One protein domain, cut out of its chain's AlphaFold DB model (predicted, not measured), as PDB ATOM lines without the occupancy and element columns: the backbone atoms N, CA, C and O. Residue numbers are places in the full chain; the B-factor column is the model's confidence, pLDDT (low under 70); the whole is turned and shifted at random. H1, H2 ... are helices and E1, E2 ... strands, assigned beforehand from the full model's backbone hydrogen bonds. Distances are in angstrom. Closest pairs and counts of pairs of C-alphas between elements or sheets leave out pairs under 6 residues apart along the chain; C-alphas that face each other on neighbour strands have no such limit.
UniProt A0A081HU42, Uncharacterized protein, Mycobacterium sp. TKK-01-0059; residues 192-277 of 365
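What this domain is: This is residues 192 to 277 of the 365 residues of an uncharacterized protein of Mycobacterium sp. TKK-01-0059 (UniProt A0A081HU42). With little regular structure, the domain is one strongly twisted antiparallel sheet, ordered E1 E2 E3 E4 E5, grazed by short helix H1, with long unnamed stretches at residues 192 to 208 and 265 to 277. Of 86 printed residues, 27 are in named elements, mostly strand, ordered E1 H1 E2 E3 E4 E5. It is compact, radius of gyration of the C-alphas 13.3 A, spanning 40 by 28 by 25 A.

How they stand to each other: E3, residues 233 to 237, and E4, residues 247 to 251, form a hairpin, N 235 and O 249 2.9 A apart. E5, residues 261 to 264, an edge strand, forms a hairpin with E4, N 250 and O 261 2.8 A apart. E2, residues 224 to 227, forms a hairpin with E3, N 226 and O 234 2.9 A apart. E2 E3 E4 E5 are a meander, each strand the antiparallel neighbour of the one before. E1, residues 209 to 212, the other edge strand, is antiparallel to E2, N 211 and O 225 2.9 A apart. H1, residues 216 to 220, only grazes the sheet with residues 218 to 220; its O i to N i+4 pair is within hydrogen-bond range.

Where its parts are: E1 begins at C-alpha 209 (10.925, 46.974, -9.522); E5 ends at C-alpha 264 (-6.314, 47.354, -21.614). E3 and E4 each measure 12.9 A from first to last C-alpha.

The domain as a whole: The farthest C-alphas, of Pro 207 and Ile 277, are 42.4 A apart. The printed part has no cut, and pLDDT is under 70 at 14 residues, among them 270 to 277.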
ATOM      1  N   VAL A 192      13.759  48.236 -24.714       74.88
ATOM      2  CA  VAL A 192      13.906  46.884 -24.166       74.88
ATOM      3  C   VAL A 192      12.530  46.222 -24.103       74.88
ATOM      4  O   VAL A 192      11.628  46.728 -23.437       74.88
ATOM      5  N   GLU A 193      12.373  45.088 -24.791       82.00
ATOM      6  CA  GLU A 193      11.084  44.412 -24.956       82.00
ATOM      7  C   GLU A 193      10.409  44.110 -23.603       82.00
ATOM      8  O   GLU A 193      10.952  43.384 -22.760       82.00
ATOM      9  N   GLY A 194       9.190  44.628 -23.423       85.44
ATOM     10  CA  GLY A 194       8.357  44.431 -22.233       85.44
ATOM     11  C   GLY A 194       8.384  45.573 -21.214       85.44
ATOM     12  O   GLY A 194       7.535  45.574 -20.323       85.44
ATOM     13  N   LEU A 195       9.282  46.559 -21.341       91.81
ATOM     14  CA  LEU A 195       9.207  47.793 -20.548       91.81
ATOM     15  C   LEU A 195       8.385  48.865 -21.279       91.81
ATOM     16  O   LEU A 195       8.475  48.977 -22.504       91.81
ATOM     17  N   PRO A 196       7.588  49.657 -20.546       90.44
ATOM     18  CA  PRO A 196       6.835  50.752 -21.135       90.44
ATOM     19  C   PRO A 196       7.736  51.933 -21.529       90.44
ATOM     20  O   PRO A 196       8.838  52.082 -20.992       90.44
ATOM     21  N   PRO A 197       7.250  52.822 -22.411       88.31
ATOM     22  CA  PRO A 197       7.833  54.143 -22.611       88.31
ATOM     23  C   PRO A 197       7.885  54.957 -21.310       88.31
ATOM     24  O   PRO A 197       7.094  54.749 -20.384       88.31
ATOM     25  N   GLU A 198       8.794  55.931 -21.254       83.62
ATOM     26  CA  GLU A 198       8.906  56.838 -20.111       83.62
ATOM     27  C   GLU A 198       7.571  57.562 -19.849       83.62
ATOM     28  O   GLU A 198       6.927  58.072 -20.764       83.62
ATOM     29  N   GLY A 199       7.133  57.578 -18.587       85.00
ATOM     30  CA  GLY A 199       5.867  58.190 -18.167       85.00
ATOM     31  C   GLY A 199       4.652  57.255 -18.170       85.00
ATOM     32  O   GLY A 199       3.670  57.564 -17.498       85.00
ATOM     33  N   MET A 200       4.721  56.091 -18.822       88.69
ATOM     34  CA  MET A 200       3.642  55.100 -18.808       88.69
ATOM     35  C   MET A 200       3.841  54.087 -17.670       88.69
ATOM     36  O   MET A 200       4.935  53.564 -17.459       88.69
ATOM     37  N   ARG A 201       2.779  53.823 -16.898       92.00
ATOM     38  CA  ARG A 201       2.817  52.932 -15.727       92.00
ATOM     39  C   ARG A 201       1.626  51.970 -15.730       92.00
ATOM     40  O   ARG A 201       0.544  52.381 -16.151       92.00
ATOM     41  N   PRO A 202       1.806  50.719 -15.272       92.25
ATOM     42  CA  PRO A 202       0.693  49.797 -15.106       92.25
ATOM     43  C   PRO A 202      -0.293  50.319 -14.050       92.25
ATOM     44  O   PRO A 202       0.109  51.081 -13.164       92.25
ATOM     45  N   PRO A 203      -1.573  49.915 -14.119       92.81
ATOM     46  CA  PRO A 203      -2.627  50.351 -13.203       92.81
ATOM     47  C   PRO A 203      -2.522  49.656 -11.831       92.81
ATOM     48  O   PRO A 203      -3.458  49.008 -11.371       92.81
ATOM     49  N   VAL A 204      -1.367  49.778 -11.175       92.81
ATOM     50  CA  VAL A 204      -1.091  49.242  -9.839       92.81
ATOM     51  C   VAL A 204      -0.469  50.322  -8.963       92.81
ATOM     52  O   VAL A 204       0.395  51.089  -9.391       92.81
ATOM     53  N   GLU A 205      -0.928  50.396  -7.717       88.31
ATOM     54  CA  GLU A 205      -0.374  51.312  -6.729       88.31
ATOM     55  C   GLU A 205       0.901  50.740  -6.100       88.31
ATOM     56  O   GLU A 205       0.994  49.550  -5.791       88.31
ATOM     57  N   GLY A 206       1.869  51.618  -5.847       89.56
ATOM     58  CA  GLY A 206       3.108  51.280  -5.154       89.56
ATOM     59  C   GLY A 206       4.349  51.272  -6.052       89.56
ATOM     60  O   GLY A 206       4.283  51.584  -7.242       89.56
ATOM     61  N   PRO A 207       5.524  50.998  -5.461       91.94
ATOM     62  CA  PRO A 207       6.776  50.951  -6.199       91.94
ATOM     63  C   PRO A 207       6.822  49.726  -7.120       91.94
ATOM     64  O   PRO A 207       6.446  48.621  -6.727       91.94
ATOM     65  N   LEU A 208       7.342  49.929  -8.328       94.19
ATOM     66  CA  LEU A 208       7.617  48.872  -9.296       94.19
ATOM     67  C   LEU A 208       9.120  48.634  -9.364       94.19
ATOM     68  O   LEU A 208       9.901  49.585  -9.414       94.19
ATOM     69  N   THR A 209       9.520  47.368  -9.381       94.50
ATOM     70  CA  THR A 209      10.925  46.974  -9.522       94.50
ATOM     71  C   THR A 209      11.141  46.345 -10.887       94.50
ATOM     72  O   THR A 209      10.435  45.415 -11.262       94.50
ATOM     73  N   GLU A 210      12.120  46.825 -11.643       93.81
ATOM     74  CA  GLU A 210      12.463  46.206 -12.922       93.81
ATOM     75  C   GLU A 210      13.247  44.904 -12.717       93.81
ATOM     76  O   GLU A 210      14.237  44.868 -11.985       93.81
ATOM     77  N   GLY A 211      12.867  43.852 -13.439       92.75
ATOM     78  CA  GLY A 211      13.534  42.553 -13.406       92.75
ATOM     79  C   GLY A 211      13.570  41.865 -14.774       92.75
ATOM     80  O   GLY A 211      13.014  42.384 -15.747       92.75
ATOM     81  N   PRO A 212      14.253  40.712 -14.887       91.19
ATOM     82  CA  PRO A 212      14.155  39.865 -16.075       91.19
ATOM     83  C   PRO A 212      12.722  39.347 -16.236       91.19
ATOM     84  O   PRO A 212      12.043  39.147 -15.238       91.19
ATOM     85  N   ALA A 213      12.273  39.099 -17.466       91.25
ATOM     86  CA  ALA A 213      10.964  38.485 -17.706       91.25
ATOM     87  C   ALA A 213      10.832  37.091 -17.060       91.25
ATOM     88  O   ALA A 213      11.824  36.373 -16.955       91.25
ATOM     89  N   SER A 214       9.622  36.634 -16.705       89.25
ATOM     90  CA  SER A 214       9.450  35.232 -16.261       89.25
ATOM     91  C   SER A 214       9.297  34.235 -17.410       89.25
ATOM     92  O   SER A 214       9.566  33.046 -17.231       89.25
ATOM     93  N   ARG A 215       8.862  34.678 -18.601       83.88
ATOM     94  CA  ARG A 215       8.704  33.800 -19.775       83.88
ATOM     95  C   ARG A 215      10.082  33.443 -20.359       83.88
ATOM     96  O   ARG A 215      10.788  34.360 -20.781       83.88
ATOM     97  N   PRO A 216      10.449  32.151 -20.504       81.94
ATOM     98  CA  PRO A 216      11.761  31.757 -21.032       81.94
ATOM     99  C   PRO A 216      12.096  32.356 -22.406       81.94
ATOM    100  O   PRO A 216      13.223  32.786 -22.638       81.94
ATOM    101  N   SER A 217      11.109  32.453 -23.302       78.88
ATOM    102  CA  SER A 217      11.266  33.054 -24.635       78.88
ATOM    103  C   SER A 217      11.488  34.571 -24.607       78.88
ATOM    104  O   SER A 217      12.132  35.117 -25.501       78.88
ATOM    105  N   ALA A 218      10.974  35.267 -23.589       83.88
ATOM    106  CA  ALA A 218      11.231  36.689 -23.387       83.88
ATOM    107  C   ALA A 218      12.619  36.909 -22.769       83.88
ATOM    108  O   ALA A 218      13.360  37.766 -23.239       83.88
ATOM    109  N   VAL A 219      13.018  36.082 -21.794       85.50
ATOM    110  CA  VAL A 219      14.377  36.105 -21.217       85.50
ATOM    111  C   VAL A 219      15.441  35.877 -22.289       85.50
ATOM    112  O   VAL A 219      16.419  36.616 -22.340       85.50
ATOM    113  N   ALA A 220      15.231  34.903 -23.181       80.62
ATOM    114  CA  ALA A 220      16.155  34.599 -24.277       80.62
ATOM    115  C   ALA A 220      16.379  35.788 -25.232       80.62
ATOM    116  O   ALA A 220      17.442  35.893 -25.837       80.62
ATOM    117  N   ARG A 221      15.401  36.699 -25.334       81.00
ATOM    118  CA  ARG A 221      15.473  37.931 -26.137       81.00
ATOM    119  C   ARG A 221      15.943  39.154 -25.338       81.00
ATOM    120  O   ARG A 221      15.956  40.260 -25.863       81.00
ATOM    121  N   GLY A 222      16.343  38.972 -24.076       87.44
ATOM    122  CA  GLY A 222      16.744  40.066 -23.187       87.44
ATOM    123  C   GLY A 222      15.572  40.911 -22.675       87.44
ATOM    124  O   GLY A 222      15.782  42.033 -22.215       87.44
ATOM    125  N   GLY A 223      14.347  40.389 -22.760       88.69
ATOM    126  CA  GLY A 223      13.139  41.070 -22.318       88.69
ATOM    127  C   GLY A 223      13.119  41.311 -20.808       88.69
ATOM    128  O   GLY A 223      13.562  40.477 -20.010       88.69
ATOM    129  N   ARG A 224      12.569  42.458 -20.415       93.75
ATOM    130  CA  ARG A 224      12.427  42.882 -19.014       93.75
ATOM    131  C   ARG A 224      10.955  43.081 -18.668       93.75
ATOM    132  O   ARG A 224      10.122  43.188 -19.567       93.75
ATOM    133  N   SER A 225      10.656  43.080 -17.375       94.88
ATOM    134  CA  SER A 225       9.306  43.255 -16.834       94.88
ATOM    135  C   SER A 225       9.342  44.141 -15.590       94.88
ATOM    136  O   SER A 225      10.385  44.279 -14.942       94.88
ATOM    137  N   LEU A 226       8.195  44.722 -15.246       95.88
ATOM    138  CA  LEU A 226       7.986  45.437 -13.993       95.88
ATOM    139  C   LEU A 226       7.339  44.495 -12.978       95.88
ATOM    140  O   LEU A 226       6.389  43.792 -13.304       95.88
ATOM    141  N   TYR A 227       7.846  44.489 -11.752       94.56
ATOM    142  CA  TYR A 227       7.327  43.679 -10.657       94.56
ATOM    143  C   TYR A 227       6.693  44.569  -9.599       94.56
ATOM    144  O   TYR A 227       7.343  45.490  -9.096       94.56
ATOM    145  N   ASP A 228       5.441  44.283  -9.254       94.50
ATOM    146  CA  ASP A 228       4.778  44.923  -8.123       94.50
ATOM    147  C   ASP A 228       5.191  44.292  -6.784       94.50
ATOM    148  O   ASP A 228       5.823  43.235  -6.710       94.50
ATOM    149  N   GLN A 229       4.822  44.958  -5.691       92.75
ATOM    150  CA  GLN A 229       5.116  44.523  -4.321       92.75
ATOM    151  C   GLN A 229       4.526  43.149  -3.952       92.75
ATOM    152  O   GLN A 229       5.003  42.508  -3.015       92.75
ATOM    153  N   ASN A 230       3.506  42.687  -4.679       90.12
ATOM    154  CA  ASN A 230       2.871  41.388  -4.475       90.12
ATOM    155  C   ASN A 230       3.546  40.281  -5.304       90.12
ATOM    156  O   ASN A 230       3.173  39.109  -5.191       90.12
ATOM    157  N   GLY A 231       4.562  40.630  -6.100       90.44
ATOM    158  CA  GLY A 231       5.263  39.724  -7.003       90.44
ATOM    159  C   GLY A 231       4.519  39.475  -8.315       90.44
ATOM    160  O   GLY A 231       4.830  38.493  -8.989       90.44
ATOM    161  N   GLY A 232       3.540  40.319  -8.654       93.44
ATOM    162  CA  GLY A 232       2.899  40.337  -9.961       93.44
ATOM    163  C   GLY A 232       3.829  40.933 -11.017       93.44
ATOM    164  O   GLY A 232       4.530  41.913 -10.764       93.44
ATOM    165  N   GLU A 233       3.872  40.306 -12.187       95.00
ATOM    166  CA  GLU A 233       4.689  40.719 -13.325       95.00
ATOM    167  C   GLU A 233       3.841  41.481 -14.339       95.00
ATOM    168  O   GLU A 233       2.806  40.992 -14.781       95.00
ATOM    169  N   TRP A 234       4.324  42.645 -14.755       95.25
ATOM    170  CA  TRP A 234       3.705  43.513 -15.745       95.25
ATOM    171  C   TRP A 234       4.643  43.673 -16.938       95.25
ATOM    172  O   TRP A 234       5.811  44.049 -16.777       95.25
ATOM    173  N   ARG A 235       4.136  43.409 -18.144       94.19
ATOM    174  CA  ARG A 235       4.856  43.637 -19.402       94.19
ATOM    175  C   ARG A 235       4.039  44.541 -20.304       94.19
ATOM    176  O   ARG A 235       2.852  44.315 -20.502       94.19
ATOM    177  N   TYR A 236       4.684  45.560 -20.848       93.31
ATOM    178  CA  TYR A 236       4.066  46.430 -21.834       93.31
ATOM    179  C   TYR A 236       4.077  45.760 -23.207       93.31
ATOM    180  O   TYR A 236       5.143  45.365 -23.693       93.31
ATOM    181  N   TYR A 237       2.906  45.670 -23.830       90.00
ATOM    182  CA  TYR A 237       2.758  45.284 -25.221       90.00
ATOM    183  C   TYR A 237       2.400  46.531 -26.044       90.00
ATOM    184  O   TYR A 237       1.332  47.110 -25.832       90.00
ATOM    185  N   PRO A 238       3.259  46.970 -26.984       86.62
ATOM    186  CA  PRO A 238       3.047  48.205 -27.745       86.62
ATOM    187  C   PRO A 238       1.898  48.133 -28.758       86.62
ATOM    188  O   PRO A 238       1.610  49.133 -29.410       86.62
ATOM    189  N   GLY A 239       1.245  46.979 -28.895       83.62
ATOM    190  CA  GLY A 239       0.338  46.694 -29.997       83.62
ATOM    191  C   GLY A 239       1.087  46.107 -31.190       83.62
ATOM    192  O   GLY A 239       2.317  46.164 -31.271       83.62
ATOM    193  N   ASP A 240       0.328  45.542 -32.118       80.25
ATOM    194  CA  ASP A 240       0.819  45.173 -33.439       80.25
ATOM    195  C   ASP A 240      -0.092  45.750 -34.527       80.25
ATOM    196  O   ASP A 240      -1.170  46.298 -34.274       80.25
ATOM    197  N   GLU A 241       0.376  45.655 -35.764       66.88
ATOM    198  CA  GLU A 241      -0.405  46.015 -36.947       66.88
ATOM    199  C   GLU A 241      -1.545  45.017 -37.222       66.88
ATOM    200  O   GLU A 241      -2.457  45.319 -37.992       66.88
ATOM    201  N   TRP A 242      -1.529  43.846 -36.573       57.62
ATOM    202  CA  TRP A 242      -2.306  42.685 -36.989       57.62
ATOM    203  C   TRP A 242      -3.604  42.453 -36.231       57.62
ATOM    204  O   TRP A 242      -4.442  41.793 -36.831       57.62
ATOM    205  N   GLN A 243      -3.814  42.957 -35.004       66.75
ATOM    206  CA  GLN A 243      -5.131  43.062 -34.318       66.75
ATOM    207  C   GLN A 243      -5.042  43.454 -32.827       66.75
ATOM    208  O   GLN A 243      -6.078  43.670 -32.189       66.75
ATOM    209  N   HIS A 244      -3.847  43.568 -32.249       76.94
ATOM    210  CA  HIS A 244      -3.686  43.832 -30.823       76.94
ATOM    211  C   HIS A 244      -3.538  45.331 -30.556       76.94
ATOM    212  O   HIS A 244      -2.623  45.995 -31.046       76.94
ATOM    213  N   SER A 245      -4.444  45.877 -29.747       84.88
ATOM    214  CA  SER A 245      -4.274  47.224 -29.196       84.88
ATOM    215  C   SER A 245      -3.136  47.212 -28.172       84.88
ATOM    216  O   SER A 245      -2.866  46.160 -27.583       84.88
ATOM    217  N   PRO A 246      -2.475  48.350 -27.908       88.38
ATOM    218  CA  PRO A 246      -1.554  48.454 -26.783       88.38
ATOM    219  C   PRO A 246      -2.234  48.013 -25.479       88.38
ATOM    220  O   PRO A 246      -3.345  48.447 -25.168       88.38
ATOM    221  N   HIS A 247      -1.586  47.131 -24.724       92.19
ATOM    222  CA  HIS A 247      -2.109  46.607 -23.463       92.19
ATOM    223  C   HIS A 247      -0.971  46.184 -22.531       92.19
ATOM    224  O   HIS A 247       0.199  46.143 -22.914       92.19
ATOM    225  N   TRP A 248      -1.316  45.875 -21.286       93.44
ATOM    226  CA  TRP A 248      -0.411  45.236 -20.344       93.44
ATOM    227  C   TRP A 248      -0.665  43.736 -20.303       93.44
ATOM    228  O   TRP A 248      -1.786  43.321 -20.031       93.44
ATOM    229  N   ASP A 249       0.374  42.931 -20.481       91.81
ATOM    230  CA  ASP A 249       0.346  41.532 -20.066       91.81
ATOM    231  C   ASP A 249       0.652  41.489 -18.564       91.81
ATOM    232  O   ASP A 249       1.781  41.765 -18.137       91.81
ATOM    233  N   TYR A 250      -0.342  41.151 -17.752       93.62
ATOM    234  CA  TYR A 250      -0.201  40.970 -16.314       93.62
ATOM    235  C   TYR A 250      -0.176  39.486 -15.965       93.62
ATOM    236  O   TYR A 250      -1.007  38.708 -16.424       93.62
ATOM    237  N   LYS A 251       0.768  39.083 -15.118       91.56
ATOM    238  CA  LYS A 251       0.768  37.766 -14.491       91.56
ATOM    239  C   LYS A 251       0.781  37.933 -12.978       91.56
ATOM    240  O   LYS A 251       1.761  38.465 -12.450       91.56
ATOM    241  N   PRO A 252      -0.226  37.433 -12.249       88.38
ATOM    242  CA  PRO A 252      -0.159  37.411 -10.798       88.38
ATOM    243  C   PRO A 252       0.995  36.509 -10.332       88.38
ATOM    244  O   PRO A 252       1.512  35.677 -11.086       88.38
ATOM    245  N   ARG A 253       1.407  36.681  -9.071       82.75
ATOM    246  CA  ARG A 253       2.516  35.938  -8.454       82.75
ATOM    247  C   ARG A 253       2.476  34.445  -8.828       82.75
ATOM    248  O   ARG A 253       1.415  33.830  -8.712       82.75
ATOM    249  N   PRO A 254       3.614  33.836  -9.221       67.94
ATOM    250  CA  PRO A 254       3.645  32.452  -9.684       67.94
ATOM    251  C   PRO A 254       3.049  31.482  -8.653       67.94
ATOM    252  O   PRO A 254       3.527  31.382  -7.520       67.94
ATOM    253  N   GLY A 255       2.014  30.759  -9.081       70.94
ATOM    254  CA  GLY A 255       1.270  29.756  -8.322       70.94
ATOM    255  C   GLY A 255       0.332  28.965  -9.247       70.94
ATOM    256  O   GLY A 255       0.169  29.332 -10.412       70.94
ATOM    257  N   PRO A 256      -0.264  27.852  -8.788       49.62
ATOM    258  CA  PRO A 256      -1.215  27.100  -9.603       49.62
ATOM    259  C   PRO A 256      -2.417  27.990  -9.967       49.62
ATOM    260  O   PRO A 256      -3.100  28.488  -9.077       49.62
ATOM    261  N   GLY A 257      -2.640  28.203 -11.270       59.88
ATOM    262  CA  GLY A 257      -3.707  29.064 -11.804       59.88
ATOM    263  C   GLY A 257      -3.311  30.514 -12.112       59.88
ATOM    264  O   GLY A 257      -4.189  31.321 -12.390       59.88
ATOM    265  N   SER A 258      -2.020  30.876 -12.060       70.19
ATOM    266  CA  SER A 258      -1.554  32.210 -12.475       70.19
ATOM    267  C   SER A 258      -1.480  32.317 -14.008       70.19
ATOM    268  O   SER A 258      -0.386  32.238 -14.587       70.19
ATOM    269  N   ASP A 259      -2.636  32.427 -14.653       83.25
ATOM    270  CA  ASP A 259      -2.724  32.716 -16.084       83.25
ATOM    271  C   ASP A 259      -2.360  34.180 -16.365       83.25
ATOM    272  O   ASP A 259      -2.308  35.017 -15.465       83.25
ATOM    273  N   TRP A 260      -2.012  34.466 -17.618       87.38
ATOM    274  CA  TRP A 260      -1.742  35.831 -18.057       87.38
ATOM    275  C   TRP A 260      -3.054  36.538 -18.384       87.38
ATOM    276  O   TRP A 260      -3.912  35.969 -19.058       87.38
ATOM    277  N   GLU A 261      -3.172  37.782 -17.943       89.12
ATOM    278  CA  GLU A 261      -4.312  38.653 -18.188       89.12
ATOM    279  C   GLU A 261      -3.878  39.853 -19.028       89.12
ATOM    280  O   GLU A 261      -2.862  40.484 -18.742       89.12
ATOM    281  N   ASN A 262      -4.675  40.200 -20.037       91.44
ATOM    282  CA  ASN A 262      -4.417  41.367 -20.870       91.44
ATOM    283  C   ASN A 262      -5.210  42.551 -20.315       91.44
ATOM    284  O   ASN A 262      -6.434  42.606 -20.455       91.44
ATOM    285  N   ILE A 263      -4.524  43.500 -19.684       89.88
ATOM    286  CA  ILE A 263      -5.140  44.689 -19.098       89.88
ATOM    287  C   ILE A 263      -5.099  45.832 -20.121       89.88
ATOM    288  O   ILE A 263      -4.011  46.285 -20.491       89.88
ATOM    289  N   PRO A 264      -6.257  46.310 -20.600       89.00
ATOM    290  CA  PRO A 264      -6.314  47.354 -21.614       89.00
ATOM    291  C   PRO A 264      -5.723  48.693 -21.149       89.00
ATOM    292  O   PRO A 264      -5.817  49.058 -19.975       89.00
ATOM    293  N   ILE A 265      -5.144  49.440 -22.091       88.00
ATOM    294  CA  ILE A 265      -4.650  50.811 -21.891       88.00
ATOM    295  C   ILE A 265      -5.676  51.788 -22.481       88.00
ATOM    296  O   ILE A 265      -6.255  51.530 -23.535       88.00
ATOM    297  N   ASP A 266      -5.946  52.888 -21.773       81.00
ATOM    298  CA  ASP A 266      -6.853  53.968 -22.201       81.00
ATOM    299  C   ASP A 266      -8.267  53.512 -22.620       81.00
ATOM    300  O   ASP A 266      -8.927  54.133 -23.451       81.00
ATOM    301  N   GLY A 267      -8.751  52.408 -22.040       74.00
ATOM    302  CA  GLY A 267     -10.091  51.873 -22.302       74.00
ATOM    303  C   GLY A 267     -10.260  51.176 -23.658       74.00
ATOM    304  O   GLY A 267     -11.384  50.816 -24.004       74.00
ATOM    305  N   GLN A 268      -9.182  50.953 -24.420       72.56
ATOM    306  CA  GLN A 268      -9.235  50.187 -25.668       72.56
ATOM    307  C   GLN A 268      -9.160  48.687 -25.382       72.56
ATOM    308  O   GLN A 268      -8.250  48.279 -24.667       72.56
ATOM    309  N   PRO A 269     -10.042  47.834 -25.932       74.31
ATOM    310  CA  PRO A 269      -9.962  46.397 -25.694       74.31
ATOM    311  C   PRO A 269      -8.608  45.838 -26.188       74.31
ATOM    312  O   PRO A 269      -8.124  46.279 -27.238       74.31
ATOM    313  N   PRO A 270      -7.992  44.866 -25.476       68.50
ATOM    314  CA  PRO A 270      -6.663  44.339 -25.826       68.50
ATOM    315  C   PRO A 270      -6.599  43.722 -27.227       68.50
ATOM    316  O   PRO A 270      -5.562  43.737 -27.885       68.50
ATOM    317  N   VAL A 271      -7.740  43.221 -27.691       69.19
ATOM    318  CA  VAL A 271      -7.986  42.803 -29.067       69.19
ATOM    319  C   VAL A 271      -8.941  43.832 -29.661       69.19
ATOM    320  O   VAL A 271     -10.017  44.066 -29.101       69.19
ATOM    321  N   ARG A 272      -8.559  44.473 -30.771       56.28
ATOM    322  CA  ARG A 272      -9.504  45.282 -31.558       56.28
ATOM    323  C   ARG A 272     -10.645  44.338 -31.946       56.28
ATOM    324  O   ARG A 272     -10.348  43.237 -32.389       56.28
ATOM    325  N   GLY A 273     -11.895  44.719 -31.655       46.53
ATOM    326  CA  GLY A 273     -13.077  43.837 -31.610       46.53
ATOM    327  C   GLY A 273     -13.187  42.797 -32.740       46.53
ATOM    328  O   GLY A 273     -12.570  42.951 -33.789       46.53
ATOM    329  N   PRO A 274     -13.970  41.725 -32.530       37.78
ATOM    330  CA  PRO A 274     -13.870  40.506 -33.321       37.78
ATOM    331  C   PRO A 274     -14.011  40.780 -34.820       37.78
ATOM    332  O   PRO A 274     -14.905  41.510 -35.254       37.78
ATOM    333  N   SER A 275     -13.171  40.115 -35.614       38.81
ATOM    334  CA  SER A 275     -13.478  39.779 -37.001       38.81
ATOM    335  C   SER A 275     -14.950  39.361 -37.081       38.81
ATOM    336  O   SER A 275     -15.417  38.606 -36.227       38.81
ATOM    337  N   ILE A 276     -15.664  39.810 -38.113       43.22
ATOM    338  CA  ILE A 276     -17.114  39.646 -38.394       43.22
ATOM    339  C   ILE A 276     -17.605  38.162 -38.370       43.22
ATOM    340  O   ILE A 276     -18.765  37.845 -38.603       43.22
ATOM    341  N   ILE A 277     -16.725  37.219 -38.035       38.00
ATOM    342  CA  ILE A 277     -16.899  35.769 -37.952       38.00
ATOM    343  C   ILE A 277     -17.492  35.322 -36.594       38.00
ATOM    344  O   ILE A 277     -18.088  34.251 -36.513       38.00
TER     345      ILE A 277